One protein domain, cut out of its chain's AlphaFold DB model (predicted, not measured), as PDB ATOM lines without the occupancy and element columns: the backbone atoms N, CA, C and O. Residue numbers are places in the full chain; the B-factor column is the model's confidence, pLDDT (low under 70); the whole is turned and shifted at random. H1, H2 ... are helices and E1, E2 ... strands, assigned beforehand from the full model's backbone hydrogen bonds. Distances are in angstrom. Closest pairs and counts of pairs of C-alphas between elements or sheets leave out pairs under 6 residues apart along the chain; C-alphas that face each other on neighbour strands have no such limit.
ATOM      1  N   ALA A   9      23.862  57.273 153.273       92.56
ATOM      2  CA  ALA A   9      24.368  57.276 154.624       92.56
ATOM      3  C   ALA A   9      23.273  57.669 155.607       92.56
ATOM      4  O   ALA A   9      22.518  58.612 155.373       92.56
ATOM      5  N   THR A  10      23.269  57.010 156.756       95.62
ATOM      6  CA  THR A  10      22.462  57.377 157.913       95.62
ATOM      7  C   THR A  10      23.393  57.781 159.041       95.62
ATOM      8  O   THR A  10      24.261  57.012 159.442       95.62
ATOM      9  N   ILE A  11      23.216  58.981 159.579       97.00
ATOM     10  CA  ILE A  11      23.925  59.458 160.766       97.00
ATOM     11  C   ILE A  11      22.929  59.726 161.882       97.00
ATOM     12  O   ILE A  11      21.899  60.367 161.676       97.00
ATOM     13  N   VAL A  12      23.264  59.247 163.077       97.56
ATOM     14  CA  VAL A  12      22.462  59.448 164.282       97.56
ATOM     15  C   VAL A  12      23.284  60.177 165.328       97.56
ATOM     16  O   VAL A  12      24.372  59.728 165.686       97.56
ATOM     17  N   TYR A  13      22.772  61.301 165.823       97.06
ATOM     18  CA  TYR A  13      23.508  62.203 166.708       97.06
ATOM     19  C   TYR A  13      22.599  62.952 167.686       97.06
ATOM     20  O   TYR A  13      21.388  63.019 167.491       97.06
ATOM     21  N   ASP A  14      23.194  63.506 168.742       97.06
ATOM     22  CA  ASP A  14      22.507  64.372 169.700       97.06
ATOM     23  C   ASP A  14      22.534  65.837 169.243       97.06
ATOM     24  O   ASP A  14      23.590  66.474 169.123       97.06
ATOM     25  N   ASP A  15      21.342  66.377 169.026       92.56
ATOM     26  CA  ASP A  15      21.040  67.782 168.821       92.56
ATOM     27  C   ASP A  15      20.716  68.460 170.169       92.56
ATOM     28  O   ASP A  15      20.015  67.882 171.008       92.56
ATOM     29  N   PRO A  16      21.253  69.666 170.431       89.06
ATOM     30  CA  PRO A  16      21.033  70.360 171.698       89.06
ATOM     31  C   PRO A  16      19.574  70.780 171.939       89.06
ATOM     32  O   PRO A  16      19.200  70.941 173.101       89.06
ATOM     33  N   ASP A  17      18.777  70.961 170.886       90.38
ATOM     34  CA  ASP A  17      17.405  71.466 170.955       90.38
ATOM     35  C   ASP A  17      16.380  70.332 170.798       90.38
ATOM     36  O   ASP A  17      15.382  70.283 171.519       90.38
ATOM     37  N   GLU A  18      16.641  69.394 169.886       89.25
ATOM     38  CA  GLU A  18      15.695  68.332 169.510       89.25
ATOM     39  C   GLU A  18      16.017  66.962 170.138       89.25
ATOM     40  O   GLU A  18      15.199  66.039 170.094       89.25
ATOM     41  N   GLY A  19      17.183  66.811 170.773       93.12
ATOM     42  CA  GLY A  19      17.643  65.535 171.314       93.12
ATOM     43  C   GLY A  19      18.177  64.617 170.214       93.12
ATOM     44  O   GLY A  19      18.999  65.023 169.405       93.12
ATOM     45  N   LYS A  20      17.763  63.349 170.181       96.38
ATOM     46  CA  LYS A  20      18.317  62.382 169.221       96.38
ATOM     47  C   LYS A  20      17.749  62.607 167.815       96.38
ATOM     48  O   LYS A  20      16.559  62.389 167.598       96.38
ATOM     49  N   ILE A  21      18.615  62.943 166.863       95.94
ATOM     50  CA  ILE A  21      18.288  63.133 165.447       95.94
ATOM     51  C   ILE A  21      18.861  61.990 164.608       95.94
ATOM     52  O   ILE A  21      20.002  61.569 164.801       95.94
ATOM     53  N   GLU A  22      18.063  61.510 163.657       95.88
ATOM     54  CA  GLU A  22      18.477  60.620 162.574       95.88
ATOM     55  C   GLU A  22      18.412  61.392 161.255       95.88
ATOM     56  O   GLU A  22      17.431  62.076 160.967       95.88
ATOM     57  N   THR A  23      19.476  61.329 160.461       94.81
ATOM     58  CA  THR A  23      19.565  62.023 159.176       94.81
ATOM     59  C   THR A  23      20.047  61.055 158.110       94.81
ATOM     60  O   THR A  23      21.079  60.407 158.286       94.81
ATOM     61  N   VAL A  24      19.302  60.974 157.009       94.50
ATOM     62  CA  VAL A  24      19.642  60.166 155.836       94.50
ATOM     63  C   VAL A  24      20.032  61.100 154.697       94.50
ATOM     64  O   VAL A  24      19.279  62.017 154.373       94.50
ATOM     65  N   VAL A  25      21.208  60.882 154.117       93.12
ATOM     66  CA  VAL A  25      21.770  61.678 153.016       93.12
ATOM     67  C   VAL A  25      22.491  60.776 152.028       93.12
ATOM     68  O   VAL A  25      22.853  59.654 152.369       93.12
ATOM     69  N   ASP A  26      22.751  61.255 150.817       90.94
ATOM     70  CA  ASP A  26      23.639  60.546 149.896       90.94
ATOM     71  C   ASP A  26      25.079  60.532 150.428       90.94
ATOM     72  O   ASP A  26      25.510  61.436 151.152       90.94
ATOM     73  N   ASN A  27      25.845  59.497 150.077       88.06
ATOM     74  CA  ASN A  27      27.210  59.317 150.586       88.06
ATOM     75  C   ASN A  27      28.146  60.497 150.273       88.06
ATOM     76  O   ASN A  27      29.070  60.758 151.046       88.06
ATOM     77  N   GLU A  28      27.912  61.223 149.178       89.12
ATOM     78  CA  GLU A  28      28.663  62.434 148.822       89.12
ATOM     79  C   GLU A  28      28.394  63.619 149.764       89.12
ATOM     80  O   GLU A  28      29.253  64.479 149.949       89.12
ATOM     81  N   PHE A  29      27.231  63.637 150.417       93.00
ATOM     82  CA  PHE A  29      26.787  64.715 151.297       93.00
ATOM     83  C   PHE A  29      27.164  64.504 152.766       93.00
ATOM     84  O   PHE A  29      26.744  65.280 153.633       93.00
ATOM     85  N   ILE A  30      27.973  63.479 153.055       93.50
ATOM     86  CA  ILE A  30      28.507  63.217 154.388       93.50
ATOM     87  C   ILE A  30      30.018  62.959 154.384       93.50
ATOM     88  O   ILE A  30      30.539  62.030 153.762       93.50
ATOM     89  N   ALA A  31      30.744  63.709 155.204       94.81
ATOM     90  CA  ALA A  31      32.184  63.546 155.370       94.81
ATOM     91  C   ALA A  31      32.591  63.579 156.842       94.81
ATOM     92  O   ALA A  31      31.896  64.145 157.681       94.81
ATOM     93  N   TYR A  32      33.741  62.985 157.150       94.25
ATOM     94  CA  TYR A  32      34.380  63.112 158.455       94.25
ATOM     95  C   TYR A  32      35.675  63.910 158.311       94.25
ATOM     96  O   TYR A  32      36.542  63.547 157.514       94.25
ATOM     97  N   PHE A  33      35.800  65.004 159.059       95.06
ATOM     98  CA  PHE A  33      36.940  65.910 159.000       95.06
ATOM     99  C   PHE A  33      37.140  66.647 160.330       95.06
ATOM    100  O   PHE A  33      36.178  67.119 160.931       95.06
ATOM    101  N   ASP A  34      38.398  66.779 160.769       95.31
ATOM    102  CA  ASP A  34      38.790  67.526 161.978       95.31
ATOM    103  C   ASP A  34      37.946  67.158 163.212       95.31
ATOM    104  O   ASP A  34      37.318  68.016 163.825       95.31
ATOM    105  N   ASP A  35      37.845  65.860 163.519       96.62
ATOM    106  CA  ASP A  35      37.033  65.301 164.613       96.62
ATOM    107  C   ASP A  35      35.517  65.592 164.545       96.62
ATOM    108  O   ASP A  35      34.790  65.409 165.527       96.62
ATOM    109  N   HIS A  36      35.013  66.005 163.380       97.31
ATOM    110  CA  HIS A  36      33.602  66.305 163.162       97.31
ATOM    111  C   HIS A  36      33.042  65.594 161.934       97.31
ATOM    112  O   HIS A  36      33.728  65.350 160.945       97.31
ATOM    113  N   TRP A  37      31.746  65.324 161.989       97.50
ATOM    114  CA  TRP A  37      30.947  64.951 160.838       97.50
ATOM    115  C   TRP A  37      30.392  66.202 160.170       97.50
ATOM    116  O   TRP A  37      29.902  67.109 160.840       97.50
ATOM    117  N   LEU A  38      30.488  66.250 158.849       96.50
ATOM    118  CA  LEU A  38      29.906  67.268 157.991       96.50
ATOM    119  C   LEU A  38      28.743  66.620 157.252       96.50
ATOM    120  O   LEU A  38      28.953  65.607 156.591       96.50
ATOM    121  N   VAL A  39      27.543  67.174 157.394       95.25
ATOM    122  CA  VAL A  39      26.312  66.630 156.804       95.25
ATOM    123  C   VAL A  39      25.557  67.763 156.126       95.25
ATOM    124  O   VAL A  39      25.289  68.778 156.771       95.25
ATOM    125  N   LYS A  40      25.206  67.618 154.847       94.31
ATOM    126  CA  LYS A  40      24.298  68.565 154.180       94.31
ATOM    127  C   LYS A  40      22.898  68.424 154.780       94.31
ATOM    128  O   LYS A  40      22.349  67.330 154.813       94.31
ATOM    129  N   VAL A  41      22.330  69.525 155.264       92.00
ATOM    130  CA  VAL A  41      21.005  69.549 155.920       92.00
ATOM    131  C   VAL A  41      19.955  70.335 155.135       92.00
ATOM    132  O   VAL A  41      18.801  70.390 155.546       92.00
ATOM    133  N   GLY A  42      20.338  70.937 154.008       91.62
ATOM    134  CA  GLY A  42      19.432  71.662 153.125       91.62
ATOM    135  C   GLY A  42      20.166  72.670 152.252       91.62
ATOM    136  O   GLY A  42      21.385  72.592 152.089       91.62
ATOM    137  N   GLU A  43      19.405  73.627 151.735       93.00
ATOM    138  CA  GLU A  43      19.876  74.780 150.969       93.00
ATOM    139  C   GLU A  43      19.391  76.067 151.655       93.00
ATOM    140  O   GLU A  43      18.343  76.076 152.309       93.00
ATOM    141  N   ASP A  44      20.165  77.144 151.551       91.88
ATOM    142  CA  ASP A  44      19.767  78.461 152.040       91.88
ATOM    143  C   ASP A  44      18.855  79.198 151.037       91.88
ATOM    144  O   ASP A  44      18.521  78.693 149.964       91.88
ATOM    145  N   GLY A  45      18.419  80.411 151.393       87.50
ATOM    146  CA  GLY A  45      17.526  81.221 150.554       87.50
ATOM    147  C   GLY A  45      18.126  81.681 149.219       87.50
ATOM    148  O   GLY A  45      17.381  82.159 148.363       87.50
ATOM    149  N   ASP A  46      19.434  81.520 149.037       90.56
ATOM    150  CA  ASP A  46      20.188  81.852 147.831       90.56
ATOM    151  C   ASP A  46      20.580  80.587 147.033       90.56
ATOM    152  O   ASP A  46      21.191  80.696 145.968       90.56
ATOM    153  N   GLY A  47      20.194  79.395 147.510       90.75
ATOM    154  CA  GLY A  47      20.496  78.109 146.879       90.75
ATOM    155  C   GLY A  47      21.894  77.569 147.191       90.75
ATOM    156  O   GLY A  47      22.405  76.748 146.434       90.75
ATOM    157  N   ASN A  48      22.548  78.036 148.261       91.19
ATOM    158  CA  ASN A  48      23.808  77.441 148.709       91.19
ATOM    159  C   ASN A  48      23.555  76.283 149.674       91.19
ATOM    160  O   ASN A  48      22.682  76.354 150.539       91.19
ATOM    161  N   ASP A  49      24.394  75.253 149.591       91.56
ATOM    162  CA  ASP A  49      24.327  74.100 150.483       91.56
ATOM    163  C   ASP A  49      24.613  74.480 151.940       91.56
ATOM    164  O   ASP A  49      25.665  75.027 152.282       91.56
ATOM    165  N   VAL A  50      23.692  74.108 152.827       94.69
ATOM    166  CA  VAL A  50      23.851  74.270 154.270       94.69
ATOM    167  C   VAL A  50      24.457  72.998 154.844       94.69
ATOM    168  O   VAL A  50      23.838  71.932 154.838       94.69
ATOM    169  N   VAL A  51      25.668  73.120 155.385       94.12
ATOM    170  CA  VAL A  51      26.399  72.014 156.014       94.12
ATOM    171  C   VAL A  51      26.367  72.151 157.531       94.12
ATOM    172  O   VAL A  51      26.738  73.182 158.094       94.12
ATOM    173  N   ARG A  52      25.976  71.075 158.211       94.06
ATOM    174  CA  ARG A  52      26.024  70.947 159.666       94.06
ATOM    175  C   ARG A  52      27.311  70.249 160.088       94.06
ATOM    176  O   ARG A  52      27.629  69.173 159.588       94.06
ATOM    177  N   ARG A  53      28.026  70.852 161.042       95.81
ATOM    178  CA  ARG A  53      29.236  70.293 161.657       95.81
ATOM    179  C   ARG A  53      28.895  69.692 163.024       95.81
ATOM    180  O   ARG A  53      28.529  70.421 163.941       95.81
ATOM    181  N   ILE A  54      29.034  68.378 163.161       96.25
ATOM    182  CA  ILE A  54      28.634  67.607 164.344       96.25
ATOM    183  C   ILE A  54      29.891  67.015 164.995       96.25
ATOM    184  O   ILE A  54      30.586  66.229 164.351       96.25
ATOM    185  N   PRO A  55      30.226  67.361 166.250       97.12
ATOM    186  CA  PRO A  55      31.370  66.769 166.944       97.12
ATOM    187  C   PRO A  55      31.228  65.251 167.061       97.12
ATOM    188  O   PRO A  55      30.140  64.767 167.375       97.12
ATOM    189  N   LYS A  56      32.322  64.493 166.888       96.75
ATOM    190  CA  LYS A  56      32.293  63.018 166.994       96.75
ATOM    191  C   LYS A  56      31.684  62.511 168.305       96.75
ATOM    192  O   LYS A  56      31.061  61.461 168.316       96.75
ATOM    193  N   GLU A  57      31.855  63.261 169.392       96.81
ATOM    194  CA  GLU A  57      31.381  62.903 170.735       96.81
ATOM    195  C   GLU A  57      29.853  62.940 170.856       96.81
ATOM    196  O   GLU A  57      29.305  62.361 171.787       96.81
ATOM    197  N   ARG A  58      29.168  63.611 169.922       96.56
ATOM    198  CA  ARG A  58      27.702  63.667 169.849       96.56
ATOM    199  C   ARG A  58      27.114  62.675 168.853       96.56
ATOM    200  O   ARG A  58      25.900  62.637 168.702       96.56
ATOM    201  N   VAL A  59      27.941  61.915 168.140       97.56
ATOM    202  CA  VAL A  59      27.473  60.952 167.140       97.56
ATOM    203  C   VAL A  59      27.377  59.573 167.770       97.56
ATOM    204  O   VAL A  59      28.355  59.052 168.298       97.56
ATOM    205  N   HIS A  60      26.193  58.974 167.676       96.94
ATOM    206  CA  HIS A  60      25.931  57.610 168.129       96.94
ATOM    207  C   HIS A  60      26.481  56.596 167.130       96.94
ATOM    208  O   HIS A  60      27.219  55.689 167.506       96.94
ATOM    209  N   TYR A  61      26.129  56.752 165.852       95.81
ATOM    210  CA  TYR A  61      26.657  55.932 164.767       95.81
ATOM    211  C   TYR A  61      26.491  56.606 163.405       95.81
ATOM    212  O   TYR A  61      25.688  57.526 163.232       95.81
ATOM    213  N   VAL A  62      27.253  56.091 162.440       95.06
ATOM    214  CA  VAL A  62      27.070  56.350 161.013       95.06
ATOM    215  C   VAL A  62      27.018  55.010 160.294       95.06
ATOM    216  O   VAL A  62      27.939  54.205 160.417       95.06
ATOM    217  N   GLU A  63      25.947  54.785 159.550       93.06
ATOM    218  CA  GLU A  63      25.768  53.657 158.644       93.06
ATOM    219  C   GLU A  63      25.881  54.159 157.202       93.06
ATOM    220  O   GLU A  63      25.461  55.274 156.900       93.06
ATOM    221  N   ARG A  64      26.487  53.370 156.311       88.06
ATOM    222  CA  ARG A  64      26.595  53.692 154.883       88.06
ATOM    223  C   ARG A  64      26.297  52.449 154.064       88.06
ATOM    224  O   ARG A  64      26.922  51.412 154.287       88.06
ATOM    225  N   SER A  65      25.395  52.560 153.098       79.00
ATOM    226  CA  SER A  65      25.301  51.598 152.009       79.00
ATOM    227  C   SER A  65      26.365  51.951 150.976       79.00
ATOM    228  O   SER A  65      26.509  53.103 150.586       79.00
ATOM    229  N   VAL A  66      27.168  50.974 150.569       72.25
ATOM    230  CA  VAL A  66      28.152  51.139 149.495       72.25
ATOM    231  C   VAL A  66      28.006  49.959 148.544       72.25
ATOM    232  O   VAL A  66      27.888  48.817 148.994       72.25
ATOM    233  N   GLU A  67      28.014  50.227 147.240       62.41
ATOM    234  CA  GLU A  67      27.843  49.184 146.220       62.41
ATOM    235  C   GLU A  67      28.981  48.143 146.293       62.41
ATOM    236  O   GLU A  67      28.730  46.943 146.307       62.41
ATOM    237  N   GLU A  68      30.233  48.573 146.510       59.91
ATOM    238  CA  GLU A  68      31.393  47.665 146.575       59.91
ATOM    239  C   GLU A  68      31.476  46.787 147.843       59.91
ATOM    240  O   GLU A  68      32.245  45.821 147.876       59.91
ATOM    241  N   PHE A  69      30.747  47.105 148.922       59.62
ATOM    242  CA  PHE A  69      30.768  46.272 150.135       59.62
ATOM    243  C   PHE A  69      29.828  45.081 150.018       59.62
ATOM    244  O   PHE A  69      30.181  44.033 150.548       59.62
ATOM    245  N   GLN A  70      28.710  45.188 149.283       56.81
ATOM    246  CA  GLN A  70      27.931  43.998 148.920       56.81
ATOM    247  C   GLN A  70      28.805  43.027 148.129       56.81
ATOM    248  O   GLN A  70      29.017  41.918 148.596       56.81
ATOM    249  N   ASP A  71      29.474  43.491 147.068       58.97
ATOM    250  CA  ASP A  71      30.407  42.671 146.281       58.97
ATOM    251  C   ASP A  71      31.502  41.990 147.124       58.97
ATOM    252  O   ASP A  71      31.924  40.869 146.832       58.97
ATOM    253  N   LYS A  72      32.004  42.655 148.173       54.47
ATOM    254  CA  LYS A  72      32.983  42.059 149.098       54.47
ATOM    255  C   LYS A  72      32.348  41.083 150.086       54.47
ATOM    256  O   LYS A  72      32.989  40.089 150.411       54.47
ATOM    257  N   ILE A  73      31.137  41.343 150.572       63.03
ATOM    258  CA  ILE A  73      30.405  40.438 151.469       63.03
ATOM    259  C   ILE A  73      29.924  39.194 150.721       63.03
ATOM    260  O   ILE A  73      30.101  38.102 151.248       63.03
ATOM    261  N   ASP A  74      29.404  39.336 149.502       60.53
ATOM    262  CA  ASP A  74      29.024  38.218 148.637       60.53
ATOM    263  C   ASP A  74      30.237  37.332 148.354       60.53
ATOM    264  O   ASP A  74      30.197  36.140 148.636       60.53
ATOM    265  N   LYS A  75      31.383  37.914 147.968       64.62
ATOM    266  CA  LYS A  75      32.627  37.141 147.796       64.62
ATOM    267  C   LYS A  75      33.052  36.399 149.063       64.62
ATOM    268  O   LYS A  75      33.433  35.237 148.987       64.62
ATOM    269  N   LEU A  76      32.961  37.038 150.231       62.44
ATOM    270  CA  LEU A  76      33.276  36.387 151.506       62.44
ATOM    271  C   LEU A  76      32.270  35.279 151.867       62.44
ATOM    272  O   LEU A  76      32.657  34.290 152.493       62.44
ATOM    273  N   ALA A  77      30.997  35.433 151.496       69.44
ATOM    274  CA  ALA A  77      29.954  34.434 151.703       69.44
ATOM    275  C   ALA A  77      30.131  33.227 150.768       69.44
ATOM    276  O   ALA A  77      30.081  32.092 151.248       69.44
ATOM    277  N   ASP A  78      30.422  33.459 149.486       67.19
ATOM    278  CA  ASP A  78      30.785  32.430 148.506       67.19
ATOM    279  C   ASP A  78      32.020  31.635 148.973       67.19
ATOM    280  O   ASP A  78      31.974  30.406 149.062       67.19
ATOM    281  N   GLU A  79      33.090  32.317 149.405       65.75
ATOM    282  CA  GLU A  79      34.302  31.663 149.931       65.75
ATOM    283  C   GLU A  79      34.032  30.824 151.198       65.75
ATOM    284  O   GLU A  79      34.685  29.800 151.435       65.75
ATOM    285  N   ALA A  80      33.074  31.236 152.036       71.00
ATOM    286  CA  ALA A  80      32.668  30.481 153.221       71.00
ATOM    287  C   ALA A  80      31.823  29.247 152.862       71.00
ATOM    288  O   ALA A  80      31.954  28.208 153.517       71.00
ATOM    289  N   GLN A  81      30.993  29.340 151.822       64.81
ATOM    290  CA  GLN A  81      30.160  28.243 151.336       64.81
ATOM    291  C   GLN A  81      30.998  27.166 150.625       64.81
ATOM    292  O   GLN A  81      30.753  25.979 150.827       64.81
ATOM    293  N   GLU A  82      32.050  27.553 149.896       66.19
ATOM    294  CA  GLU A  82      33.009  26.618 149.282       66.19
ATOM    295  C   GLU A  82      33.885  25.873 150.308       66.19
ATOM    296  O   GLU A  82      34.364  24.767 150.044       66.19
ATOM    297  N   ARG A  83      34.100  26.450 151.500       59.44
ATOM    298  CA  ARG A  83      34.907  25.841 152.575       59.44
ATOM    299  C   ARG A  83      34.148  24.882 153.489       59.44
ATOM    300  O   ARG A  83      34.781  24.258 154.346       59.44
ATOM    301  N   LEU A  84      32.837  24.735 153.322       48.69
ATOM    302  CA  LEU A  84      32.041  23.755 154.058       48.69
ATOM    303  C   LEU A  84      31.743  22.545 153.157       48.69
ATOM    304  O   LEU A  84      30.904  22.645 152.265       48.69
TER     305      LEU A  84
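This is residues 9 to 84 of the 86 residues of an uncharacterized protein of Halococcus sp. IIIV-5B (UniProt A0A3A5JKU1). A small sandwich of two three-stranded sheets, E2 E1 E6 and E3 E4 E5, lies face to face with the strands crossed, and the helix H1 sticks out from it as a lone arm that makes the length of the whole. The chain makes E1 and E2 in the first sheet, passes to the second for E3, E4 and E5, and returns with E6, which leads to H1. The 76 printed residues hold six named strands and then one named helix, a mixed class; the orders are E2 - E1 - E6 and E3 - E4 - E5, both all antiparallel. The whole is only just loose, close to extended, with a radius of gyration of the C-alphas of 16.9 A and spans of 57 by 27 by 22 A.

E1, residues 9 to 15, is the inner strand of its sheet. It forms an antiparallel hairpin with E2, residues 19 to 26, at 156 degrees; N 11 and O 23 are 2.9 A apart, within hydrogen-bond range. E6, residues 59 to 64, is its other antiparallel neighbour, at 169 degrees, with N 10 and O 63 at 2.8 A. E3, residues 30 to 33, E4, residues 36 to 43, and E5, residues 49 to 55, form a meander, each strand the antiparallel neighbour of the one before. In the hairpin of E3 and E4, N 31 and O 38 are 3.0 A apart; in that of E4 and E5, N 39 and O 52 are 3.0 A apart. The facing parts of the two sheets are 9.6 A centre to centre, and their strands stand at 64 degrees. Between the sheets, the closest C-alphas of E2 and E4 are those of Val 25 and Lys 40, 7.4 A apart. H1, residues 67 to 82, is on neither sheet; 11 of its 12 O i to N i+4 pairs are within hydrogen-bond range.

E1 begins at C-alpha 9, (24.368, 57.276, 154.624). From first to last C-alpha, E1 measures 18.0 A, E2 22.8 A, E4 20.2 A and E5 19.3 A; E3 and E6 are shorter. H1 measures 23.4 A and ends at C-alpha 82, (33.009, 26.618, 149.282).

The two C-alphas farthest apart, those of Asp 46 and Leu 84, are 59.6 A apart. Residues 67 to 84 stand free; the body without them spans 32 by 31 by 21 A. The printed part has no cut, and the six links are tight. Mean pLDDT of the printed part is 85.9; residues 67 to 79 and 81 to 84 are under 70.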